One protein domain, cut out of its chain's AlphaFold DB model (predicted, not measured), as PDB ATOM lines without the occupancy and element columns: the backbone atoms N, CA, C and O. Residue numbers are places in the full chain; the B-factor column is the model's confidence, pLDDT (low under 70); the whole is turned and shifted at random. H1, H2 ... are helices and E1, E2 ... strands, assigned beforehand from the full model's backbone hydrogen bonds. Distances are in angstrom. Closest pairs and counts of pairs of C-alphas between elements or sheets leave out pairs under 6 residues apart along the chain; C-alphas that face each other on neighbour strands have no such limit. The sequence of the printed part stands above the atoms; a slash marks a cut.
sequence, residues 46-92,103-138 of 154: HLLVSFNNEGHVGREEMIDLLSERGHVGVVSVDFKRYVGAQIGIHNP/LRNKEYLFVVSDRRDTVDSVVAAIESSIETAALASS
ATOM      1  N   HIS A  46     110.374 144.823 175.038       97.06
ATOM      2  CA  HIS A  46     110.386 146.275 175.148       97.06
ATOM      3  C   HIS A  46     108.972 146.810 174.947       97.06
ATOM      4  O   HIS A  46     108.212 146.255 174.148       97.06
ATOM      5  N   LEU A  47     108.638 147.887 175.651       97.50
ATOM      6  CA  LEU A  47     107.373 148.601 175.500       97.50
ATOM      7  C   LEU A  47     107.652 150.051 175.116       97.50
ATOM      8  O   LEU A  47     108.552 150.683 175.663       97.50
ATOM      9  N   LEU A  48     106.839 150.574 174.203       97.06
ATOM     10  CA  LEU A  48     106.721 152.001 173.946       97.06
ATOM     11  C   LEU A  48     105.257 152.379 174.153       97.06
ATOM     12  O   LEU A  48     104.385 151.903 173.425       97.06
ATOM     13  N   VAL A  49     104.987 153.207 175.157       96.12
ATOM     14  CA  VAL A  49     103.634 153.647 175.511       96.12
ATOM     15  C   VAL A  49     103.529 155.145 175.282       96.12
ATOM     16  O   VAL A  49     104.363 155.902 175.761       96.12
ATOM     17  N   SER A  50     102.496 155.571 174.560       94.12
ATOM     18  CA  SER A  50     102.157 156.984 174.374       94.12
ATOM     19  C   SER A  50     100.934 157.307 175.224       94.12
ATOM     20  O   SER A  50      99.913 156.623 175.100       94.12
ATOM     21  N   PHE A  51     101.033 158.306 176.099       92.81
ATOM     22  CA  PHE A  51      99.903 158.757 176.907       92.81
ATOM     23  C   PHE A  51      99.962 160.262 177.175       92.81
ATOM     24  O   PHE A  51     100.994 160.789 177.590       92.81
ATOM     25  N   ASN A  52      98.844 160.967 176.991       89.94
ATOM     26  CA  ASN A  52      98.786 162.405 177.243       89.94
ATOM     27  C   ASN A  52      98.404 162.757 178.684       89.94
ATOM     28  O   ASN A  52      97.787 161.980 179.410       89.94
ATOM     29  N   ASN A  53      98.707 163.994 179.069       87.69
ATOM     30  CA  ASN A  53      98.406 164.538 180.392       87.69
ATOM     31  C   ASN A  53      96.921 164.892 180.642       87.69
ATOM     32  O   ASN A  53      96.604 165.401 181.714       87.69
ATOM     33  N   GLU A  54      96.020 164.677 179.677       85.62
ATOM     34  CA  GLU A  54      94.568 164.875 179.838       85.62
ATOM     35  C   GLU A  54      93.824 163.567 180.145       85.62
ATOM     36  O   GLU A  54      92.629 163.589 180.450       85.62
ATOM     37  N   GLY A  55      94.515 162.427 180.049       86.31
ATOM     38  CA  GLY A  55      93.965 161.119 180.355       86.31
ATOM     39  C   GLY A  55      93.657 160.919 181.841       86.31
ATOM     40  O   GLY A  55      93.892 161.769 182.696       86.31
ATOM     41  N   HIS A  56      93.095 159.754 182.158       92.62
ATOM     42  CA  HIS A  56      92.719 159.397 183.528       92.62
ATOM     43  C   HIS A  56      93.864 158.834 184.384       92.62
ATOM     44  O   HIS A  56      93.625 158.592 185.563       92.62
ATOM     45  N   VAL A  57      95.047 158.624 183.800       93.88
ATOM     46  CA  VAL A  57      96.254 158.122 184.475       93.88
ATOM     47  C   VAL A  57      97.340 159.185 184.358       93.88
ATOM     48  O   VAL A  57      97.670 159.629 183.258       93.88
ATOM     49  N   GLY A  58      97.858 159.642 185.489       93.50
ATOM     50  CA  GLY A  58      98.936 160.617 185.553       93.50
ATOM     51  C   GLY A  58     100.281 160.039 185.113       93.50
ATOM     52  O   GLY A  58     100.464 158.829 185.002       93.50
ATOM     53  N   ARG A  59     101.259 160.924 184.890       95.00
ATOM     54  CA  ARG A  59     102.629 160.528 184.524       95.00
ATOM     55  C   ARG A  59     103.245 159.588 185.560       95.00
ATOM     56  O   ARG A  59     103.736 158.538 185.175       95.00
ATOM     57  N   GLU A  60     103.224 159.970 186.837       96.00
ATOM     58  CA  GLU A  60     103.839 159.167 187.906       96.00
ATOM     59  C   GLU A  60     103.122 157.821 188.067       96.00
ATOM     60  O   GLU A  60     103.777 156.789 188.082       96.00
ATOM     61  N   GLU A  61     101.785 157.810 188.036       95.69
ATOM     62  CA  GLU A  61     100.992 156.571 188.088       95.69
ATOM     63  C   GLU A  61     101.337 155.622 186.925       95.69
ATOM     64  O   GLU A  61     101.419 154.408 187.105       95.69
ATOM     65  N   MET A  62     101.573 156.164 185.726       97.06
ATOM     66  CA  MET A  62     102.021 155.377 184.578       97.06
ATOM     67  C   MET A  62     103.453 154.853 184.761       97.06
ATOM     68  O   MET A  62     103.726 153.713 184.394       97.06
ATOM     69  N   ILE A  63     104.364 155.653 185.327       97.56
ATOM     70  CA  ILE A  63     105.732 155.210 185.641       97.56
ATOM     71  C   ILE A  63     105.688 154.049 186.632       97.56
ATOM     72  O   ILE A  63     106.353 153.043 186.393       97.56
ATOM     73  N   ASP A  64     104.886 154.156 187.690       96.94
ATOM     74  CA  ASP A  64     104.746 153.111 188.704       96.94
ATOM     75  C   ASP A  64     104.237 151.806 188.080       96.94
ATOM     76  O   ASP A  64     104.861 150.757 188.242       96.94
ATOM     77  N   LEU A  65     103.168 151.880 187.274       95.62
ATOM     78  CA  LEU A  65     102.613 150.719 186.567       95.62
ATOM     79  C   LEU A  65     103.624 150.061 185.617       95.62
ATOM     80  O   LEU A  65     103.696 148.837 185.528       95.62
ATOM     81  N   LEU A  66     104.396 150.859 184.878       97.25
ATOM     82  CA  LEU A  66     105.355 150.348 183.898       97.25
ATOM     83  C   LEU A  66     106.653 149.845 184.536       97.25
ATOM     84  O   LEU A  66     107.318 148.991 183.951       97.25
ATOM     85  N   SER A  67     107.004 150.327 185.728       96.69
ATOM     86  CA  SER A  67     108.221 149.914 186.438       96.69
ATOM     87  C   SER A  67     108.168 148.454 186.894       96.69
ATOM     88  O   SER A  67     109.209 147.814 187.027       96.69
ATOM     89  N   GLU A  68     106.969 147.877 187.030       94.31
ATOM     90  CA  GLU A  68     106.776 146.433 187.245       94.31
ATOM     91  C   GLU A  68     107.300 145.582 186.067       94.31
ATOM     92  O   GLU A  68     107.475 144.370 186.196       94.31
ATOM     93  N   ARG A  69     107.557 146.200 184.906       94.88
ATOM     94  CA  ARG A  69     107.976 145.544 183.658       94.88
ATOM     95  C   ARG A  69     109.423 145.817 183.256       94.88
ATOM     96  O   ARG A  69     109.828 145.343 182.198       94.88
ATOM     97  N   GLY A  70     110.173 146.584 184.045       95.88
ATOM     98  CA  GLY A  70     111.571 146.907 183.775       95.88
ATOM     99  C   GLY A  70     111.900 148.374 184.038       95.88
ATOM    100  O   GLY A  70     111.150 149.110 184.674       95.88
ATOM    101  N   HIS A  71     113.048 148.820 183.534       98.19
ATOM    102  CA  HIS A  71     113.439 150.222 183.620       98.19
ATOM    103  C   HIS A  71     112.560 151.081 182.716       98.19
ATOM    104  O   HIS A  71     112.317 150.716 181.568       98.19
ATOM    105  N   VAL A  72     112.141 152.241 183.223       98.50
ATOM    106  CA  VAL A  72     111.285 153.188 182.506       98.50
ATOM    107  C   VAL A  72     112.062 154.465 182.195       98.50
ATOM    108  O   VAL A  72     112.656 155.076 183.082       98.50
ATOM    109  N   GLY A  73     112.035 154.877 180.932       98.19
ATOM    110  CA  GLY A  73     112.459 156.193 180.459       98.19
ATOM    111  C   GLY A  73     111.249 156.974 179.963       98.19
ATOM    112  O   GLY A  73     110.296 156.378 179.467       98.19
ATOM    113  N   VAL A  74     111.259 158.299 180.107       97.62
ATOM    114  CA  VAL A  74     110.112 159.140 179.735       97.62
ATOM    115  C   VAL A  74     110.577 160.327 178.914       97.62
ATOM    116  O   VAL A  74     111.357 161.138 179.405       97.62
ATOM    117  N   VAL A  75     110.023 160.475 177.714       95.69
ATOM    118  CA  VAL A  75     110.182 161.671 176.882       95.69
ATOM    119  C   VAL A  75     108.874 162.448 176.884       95.69
ATOM    120  O   VAL A  75     107.810 161.885 176.633       95.69
ATOM    121  N   SER A  76     108.932 163.747 177.173       92.88
ATOM    122  CA  SER A  76     107.759 164.623 177.116       92.88
ATOM    123  C   SER A  76     107.774 165.481 175.860       92.88
ATOM    124  O   SER A  76     108.748 166.187 175.608       92.88
ATOM    125  N   VAL A  77     106.666 165.488 175.128       87.44
ATOM    126  CA  VAL A  77     106.499 166.262 173.898       87.44
ATOM    127  C   VAL A  77     105.353 167.247 174.076       87.44
ATOM    128  O   VAL A  77     104.232 166.861 174.408       87.44
ATOM    129  N   ASP A  78     105.626 168.535 173.867       84.31
ATOM    130  CA  ASP A  78     104.595 169.572 173.911       84.31
ATOM    131  C   ASP A  78     103.863 169.637 172.564       84.31
ATOM    132  O   ASP A  78     104.463 169.912 171.520       84.31
ATOM    133  N   PHE A  79     102.555 169.395 172.588       72.75
ATOM    134  CA  PHE A  79     101.690 169.444 171.420       72.75
ATOM    135  C   PHE A  79     100.654 170.563 171.543       72.75
ATOM    136  O   PHE A  79     100.151 170.926 172.611       72.75
ATOM    137  N   LYS A  80     100.299 171.142 170.389       64.44
ATOM    138  CA  LYS A  80      99.150 172.044 170.317       64.44
ATOM    139  C   LYS A  80      97.892 171.189 170.425       64.44
ATOM    140  O   LYS A  80      97.640 170.347 169.567       64.44
ATOM    141  N   ARG A  81      97.077 171.453 171.440       59.66
ATOM    142  CA  ARG A  81      95.859 170.696 171.711       59.66
ATOM    143  C   ARG A  81      94.894 170.815 170.527       59.66
ATOM    144  O   ARG A  81      94.540 171.931 170.121       59.66
ATOM    145  N   TYR A  82      94.456 169.683 169.980       61.31
ATOM    146  CA  TYR A  82      93.454 169.646 168.912       61.31
ATOM    147  C   TYR A  82      92.051 169.785 169.511       61.31
ATOM    148  O   TYR A  82      91.324 168.814 169.700       61.31
ATOM    149  N   VAL A  83      91.695 171.019 169.876       60.97
ATOM    150  CA  VAL A  83      90.383 171.356 170.439       60.97
ATOM    151  C   VAL A  83      89.651 172.385 169.598       60.97
ATOM    152  O   VAL A  83      90.215 173.412 169.216       60.97
ATOM    153  N   GLY A  84      88.342 172.168 169.441       54.28
ATOM    154  CA  GLY A  84      87.413 173.166 168.908       54.28
ATOM    155  C   GLY A  84      87.366 174.453 169.740       54.28
ATOM    156  O   GLY A  84      86.916 175.479 169.260       54.28
ATOM    157  N   ALA A  85      87.919 174.477 170.956       59.50
ATOM    158  CA  ALA A  85      88.043 175.718 171.717       59.50
ATOM    159  C   ALA A  85      88.876 176.795 170.985       59.50
ATOM    160  O   ALA A  85      88.699 177.972 171.268       59.50
ATOM    161  N   GLN A  86      89.719 176.440 170.004       59.00
ATOM    162  CA  GLN A  86      90.431 177.437 169.185       59.00
ATOM    163  C   GLN A  86      89.486 178.327 168.359       59.00
ATOM    164  O   GLN A  86      89.826 179.480 168.112       59.00
ATOM    165  N   ILE A  87      88.302 177.824 167.984       61.72
ATOM    166  CA  ILE A  87      87.254 178.619 167.324       61.72
ATOM    167  C   ILE A  87      86.302 179.287 168.332       61.72
ATOM    168  O   ILE A  87      85.510 180.130 167.941       61.72
ATOM    169  N   GLY A  88      86.408 178.968 169.628       61.88
ATOM    170  CA  GLY A  88      85.466 179.355 170.686       61.88
ATOM    171  C   GLY A  88      84.496 178.223 171.055       61.88
ATOM    172  O   GLY A  88      84.175 177.371 170.230       61.88
ATOM    173  N   ILE A  89      84.044 178.185 172.314       72.50
ATOM    174  CA  ILE A  89      83.066 177.194 172.796       72.50
ATOM    175  C   ILE A  89      81.670 177.707 172.445       72.50
ATOM    176  O   ILE A  89      81.244 178.703 173.029       72.50
ATOM    177  N   HIS A  90      80.980 177.040 171.518       78.75
ATOM    178  CA  HIS A  90      79.654 177.439 171.048       78.75
ATOM    179  C   HIS A  90      78.572 176.424 171.433       78.75
ATOM    180  O   HIS A  90      78.847 175.225 171.524       78.75
ATOM    181  N   ASN A  91      77.352 176.904 171.674       78.94
ATOM    182  CA  ASN A  91      76.174 176.055 171.856       78.94
ATOM    183  C   ASN A  91      75.628 175.569 170.489       78.94
ATOM    184  O   ASN A  91      76.114 176.014 169.446       78.94
ATOM    185  N   PRO A  92      74.626 174.664 170.454       79.25
ATOM    186  CA  PRO A  92      74.023 174.207 169.197       79.25
ATOM    187  C   PRO A  92      73.411 175.324 168.332       79.25
ATOM    188  O   PRO A  92      73.297 175.144 167.126       79.25
ATOM    189  N   LEU A 103      95.272 175.245 175.797       69.31
ATOM    190  CA  LEU A 103      95.471 175.073 174.350       69.31
ATOM    191  C   LEU A 103      96.680 174.191 174.011       69.31
ATOM    192  O   LEU A 103      96.997 174.000 172.833       69.31
ATOM    193  N   ARG A 104      97.365 173.672 175.030       73.88
ATOM    194  CA  ARG A 104      98.514 172.780 174.900       73.88
ATOM    195  C   ARG A 104      98.310 171.545 175.754       73.88
ATOM    196  O   ARG A 104      97.783 171.654 176.860       73.88
ATOM    197  N   ASN A 105      98.721 170.410 175.213       81.69
ATOM    198  CA  ASN A 105      98.758 169.125 175.887       81.69
ATOM    199  C   ASN A 105     100.185 168.579 175.829       81.69
ATOM    200  O   ASN A 105     100.929 168.846 174.888       81.69
ATOM    201  N   LYS A 106     100.566 167.818 176.848       86.19
ATOM    202  CA  LYS A 106     101.833 167.092 176.865       86.19
ATOM    203  C   LYS A 106     101.545 165.643 176.532       86.19
ATOM    204  O   LYS A 106     100.745 165.009 177.220       86.19
ATOM    205  N   GLU A 107     102.193 165.147 175.492       90.31
ATOM    206  CA  GLU A 107     102.283 163.719 175.221       90.31
ATOM    207  C   GLU A 107     103.512 163.176 175.948       90.31
ATOM    208  O   GLU A 107     104.593 163.762 175.862       90.31
ATOM    209  N   TYR A 108     103.357 162.074 176.669       94.75
ATOM    210  CA  TYR A 108     104.468 161.346 177.265       94.75
ATOM    211  C   TYR A 108     104.698 160.058 176.484       94.75
ATOM    212  O   TYR A 108     103.767 159.282 176.272       94.75
ATOM    213  N   LEU A 109     105.944 159.831 176.084       96.62
ATOM    214  CA  LEU A 109     106.416 158.568 175.537       96.62
ATOM    215  C   LEU A 109     107.198 157.843 176.628       96.62
ATOM    216  O   LEU A 109     108.249 158.319 177.054       96.62
ATOM    217  N   PHE A 110     106.680 156.709 177.081       98.06
ATOM    218  CA  PHE A 110     107.326 155.842 178.056       98.06
ATOM    219  C   PHE A 110     108.014 154.695 177.327       98.06
ATOM    220  O   PHE A 110     107.375 153.962 176.572       98.06
ATOM    221  N   VAL A 111     109.308 154.537 177.567       98.31
ATOM    222  CA  VAL A 111     110.136 153.454 177.041       98.31
ATOM    223  C   VAL A 111     110.408 152.489 178.181       98.31
ATOM    224  O   VAL A 111     110.922 152.913 179.211       98.31
ATOM    225  N   VAL A 112     110.094 151.208 178.000       98.38
ATOM    226  CA  VAL A 112     110.337 150.175 179.015       98.38
ATOM    227  C   VAL A 112     111.218 149.070 178.463       98.38
ATOM    228  O   VAL A 112     110.977 148.569 177.362       98.38
ATOM    229  N   SER A 113     112.231 148.683 179.233       98.19
ATOM    230  CA  SER A 113     113.122 147.563 178.930       98.19
ATOM    231  C   SER A 113     113.777 147.046 180.210       98.19
ATOM    232  O   SER A 113     114.115 147.830 181.093       98.19
ATOM    233  N   ASP A 114     114.061 145.746 180.277       96.88
ATOM    234  CA  ASP A 114     114.861 145.159 181.367       96.88
ATOM    235  C   ASP A 114     116.294 145.706 181.408       96.88
ATOM    236  O   ASP A 114     116.975 145.633 182.427       96.88
ATOM    237  N   ARG A 115     116.774 146.267 180.293       97.56
ATOM    238  CA  ARG A 115     118.117 146.835 180.191       97.56
ATOM    239  C   ARG A 115     118.083 148.357 180.176       97.56
ATOM    240  O   ARG A 115     117.524 148.956 179.254       97.56
ATOM    241  N   ARG A 116     118.750 148.973 181.155       97.50
ATOM    242  CA  ARG A 116     118.840 150.435 181.297       97.50
ATOM    243  C   ARG A 116     119.517 151.110 180.103       97.50
ATOM    244  O   ARG A 116     118.988 152.086 179.594       97.50
ATOM    245  N   ASP A 117     120.606 150.538 179.596       97.88
ATOM    246  CA  ASP A 117     121.325 151.067 178.427       97.88
ATOM    247  C   ASP A 117     120.436 151.188 177.175       97.88
ATOM    248  O   ASP A 117     120.552 152.131 176.393       97.88
ATOM    249  N   THR A 118     119.507 150.246 177.007       98.00
ATOM    250  CA  THR A 118     118.533 150.230 175.916       98.00
ATOM    251  C   THR A 118     117.504 151.336 176.098       98.00
ATOM    252  O   THR A 118     117.184 152.022 175.130       98.00
ATOM    253  N   VAL A 119     117.009 151.537 177.324       98.38
ATOM    254  CA  VAL A 119     116.103 152.651 177.638       98.38
ATOM    255  C   VAL A 119     116.774 153.977 177.308       98.38
ATOM    256  O   VAL A 119     116.214 154.758 176.544       98.38
ATOM    257  N   ASP A 120     117.985 154.196 177.818       98.31
ATOM    258  CA  ASP A 120     118.715 155.453 177.652       98.31
ATOM    259  C   ASP A 120     118.995 155.739 176.166       98.31
ATOM    260  O   ASP A 120     118.757 156.846 175.679       98.31
ATOM    261  N   SER A 121     119.407 154.714 175.408       98.12
ATOM    262  CA  SER A 121     119.655 154.827 173.963       98.12
ATOM    263  C   SER A 121     118.393 155.190 173.176       98.12
ATOM    264  O   SER A 121     118.437 156.024 172.271       98.12
ATOM    265  N   VAL A 122     117.255 154.571 173.506       97.75
ATOM    266  CA  VAL A 122     115.979 154.828 172.821       97.75
ATOM    267  C   VAL A 122     115.418 156.196 173.203       97.75
ATOM    268  O   VAL A 122     114.926 156.901 172.325       97.75
ATOM    269  N   VAL A 123     115.520 156.602 174.470       98.00
ATOM    270  CA  VAL A 123     115.140 157.946 174.930       98.00
ATOM    271  C   VAL A 123     115.907 159.008 174.143       98.00
ATOM    272  O   VAL A 123     115.274 159.851 173.506       98.00
ATOM    273  N   ALA A 124     117.237 158.901 174.077       97.38
ATOM    274  CA  ALA A 124     118.069 159.839 173.324       97.38
ATOM    275  C   ALA A 124     117.708 159.872 171.826       97.38
ATOM    276  O   ALA A 124     117.637 160.938 171.209       97.38
ATOM    277  N   ALA A 125     117.426 158.709 171.227       97.00
ATOM    278  CA  ALA A 125     117.011 158.622 169.828       97.00
ATOM    279  C   ALA A 125     115.639 159.274 169.571       97.00
ATOM    280  O   ALA A 125     115.448 159.938 168.546       97.00
ATOM    281  N   ILE A 126     114.683 159.107 170.491       94.94
ATOM    282  CA  ILE A 126     113.357 159.732 170.413       94.94
ATOM    283  C   ILE A 126     113.488 161.254 170.529       94.94
ATOM    284  O   ILE A 126     112.924 161.967 169.699       94.94
ATOM    285  N   GLU A 127     114.254 161.754 171.501       93.94
ATOM    286  CA  GLU A 127     114.495 163.190 171.689       93.94
ATOM    287  C   GLU A 127     115.113 163.823 170.436       93.94
ATOM    288  O   GLU A 127     114.549 164.769 169.883       93.94
ATOM    289  N   SER A 128     116.180 163.226 169.897       93.00
ATOM    290  CA  SER A 128     116.822 163.696 168.660       93.00
ATOM    291  C   SER A 128     115.868 163.687 167.454       93.00
ATOM    292  O   SER A 128     115.850 164.620 166.639       93.00
ATOM    293  N   SER A 129     115.015 162.663 167.349       91.44
ATOM    294  CA  SER A 129     114.007 162.572 166.284       91.44
ATOM    295  C   SER A 129     112.957 163.680 166.396       91.44
ATOM    296  O   SER A 129     112.568 164.275 165.387       91.44
ATOM    297  N   ILE A 130     112.512 163.991 167.616       88.81
ATOM    298  CA  ILE A 130     111.550 165.066 167.883       88.81
ATOM    299  C   ILE A 130     112.164 166.429 167.566       88.81
ATOM    300  O   ILE A 130     111.510 167.245 166.916       88.81
ATOM    301  N   GLU A 131     113.410 166.676 167.969       86.44
ATOM    302  CA  GLU A 131     114.130 167.914 167.651       86.44
ATOM    303  C   GLU A 131     114.254 168.116 166.139       86.44
ATOM    304  O   GLU A 131     113.913 169.179 165.611       86.44
ATOM    305  N   THR A 132     114.649 167.063 165.422       87.81
ATOM    306  CA  THR A 132     114.746 167.073 163.960       87.81
ATOM    307  C   THR A 132     113.391 167.392 163.316       87.81
ATOM    308  O   THR A 132     113.296 168.252 162.432       87.81
ATOM    309  N   ALA A 133     112.310 166.758 163.784       83.50
ATOM    310  CA  ALA A 133     110.956 167.013 163.295       83.50
ATOM    311  C   ALA A 133     110.474 168.444 163.609       83.50
ATOM    312  O   ALA A 133     109.844 169.098 162.767       83.50
ATOM    313  N   ALA A 134     110.792 168.966 164.796       80.31
ATOM    314  CA  ALA A 134     110.465 170.329 165.196       80.31
ATOM    315  C   ALA A 134     111.160 171.355 164.284       80.31
ATOM    316  O   ALA A 134     110.490 172.247 163.747       80.31
ATOM    317  N   LEU A 135     112.460 171.179 164.022       71.81
ATOM    318  CA  LEU A 135     113.236 172.001 163.087       71.81
ATOM    319  C   LEU A 135     112.628 171.974 161.675       71.81
ATOM    320  O   LEU A 135     112.358 173.038 161.109       71.81
ATOM    321  N   ALA A 136     112.299 170.792 161.143       75.12
ATOM    322  CA  ALA A 136     111.662 170.652 159.830       75.12
ATOM    323  C   ALA A 136     110.303 171.378 159.748       75.12
ATOM    324  O   ALA A 136     110.012 172.092 158.781       75.12
ATOM    325  N   SER A 137     109.474 171.262 160.792       67.00
ATOM    326  CA  SER A 137     108.149 171.892 160.834       67.00
ATOM    327  C   SER A 137     108.209 173.427 160.915       67.00
ATOM    328  O   SER A 137     107.360 174.111 160.331       67.00
ATOM    329  N   SER A 138     109.227 173.990 161.575       60.31
ATOM    330  CA  SER A 138     109.416 175.442 161.704       60.31
ATOM    331  C   SER A 138     109.806 176.112 160.379       60.31
ATOM    332  O   SER A 138     109.288 177.184 160.053       60.31
TER     333      SER A 138
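What this domain is: This is residues 46 to 92 and 103 to 138 of the 154 residues of an uncharacterized protein of Myxococcales bacterium (UniProt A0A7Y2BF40). A narrow sheet of three strands lies between two helices, short H1 over one face and long H3 over the other, both running along the strands. Residues 87 to 92 stick out as an arm, and so do residues 132 to 138 of H3. The printed part has 83 residues, in the order E1 H1 E2 H2 E3 H3; the sheet order is E1 - E3 - E2, antiparallel, and the class is mixed. The whole is loose, with a radius of gyration of the C-alphas of 15.6 A, and flat, spanning 52 by 32 by 15 A.

Where its parts are: E1, residues 46 to 52, begins with C-alpha 46 at (110.386, 146.275, 175.148) and is 20.0 A long. H1 is residues 59 to 67, 12.1 A. E2 is residues 71 to 80, 29.3 A. H2 is residues 84 to 87, 5.7 A. E3 is residues 104 to 113, 29.4 A. H3, residues 116 to 138, is 33.1 A long and ends with C-alpha 138 at (109.416, 175.442, 161.704).

How they stand to each other: E1 and E3 are antiparallel at 166 degrees, with N 49 and O 110 at 2.9 A. E3 and E2 are antiparallel at 160 degrees, with N 75 and O 109 at 2.9 A. E1, H1, E2 form a split strand-helix-strand unit, two strands running the same way with E3 between them, and its crossover is right-handed. H1 is on the sheet over E3, at a height of 8.9 A; their closest C-alphas, Leu 66 and Val 112, are 7.0 A apart. H3 is on the opposite face, over E3 and E2, at a height of 9.5 A; the C-alphas of Gly 73 and Val 119, the closest of E2 and H3, are 5.8 A apart. These are three layers, helices on both faces of a sheet. H2 is not on the sheet. In H1 and H3 every O i to N i+4 pair is within hydrogen-bond range; H2 is too short for one.

The domain as a whole: The C-alphas of Pro 92 and Asp 117, the two farthest apart, are 53.5 A apart. Residues 93 to 102 are not printed, and C-alphas 92 and 103 are 22.1 A apart across the cut. Of the links printed whole, none is long. The mean pLDDT of the printed part is 87.6; residues 80 to 88, 103 and 137 to 138 are under 70.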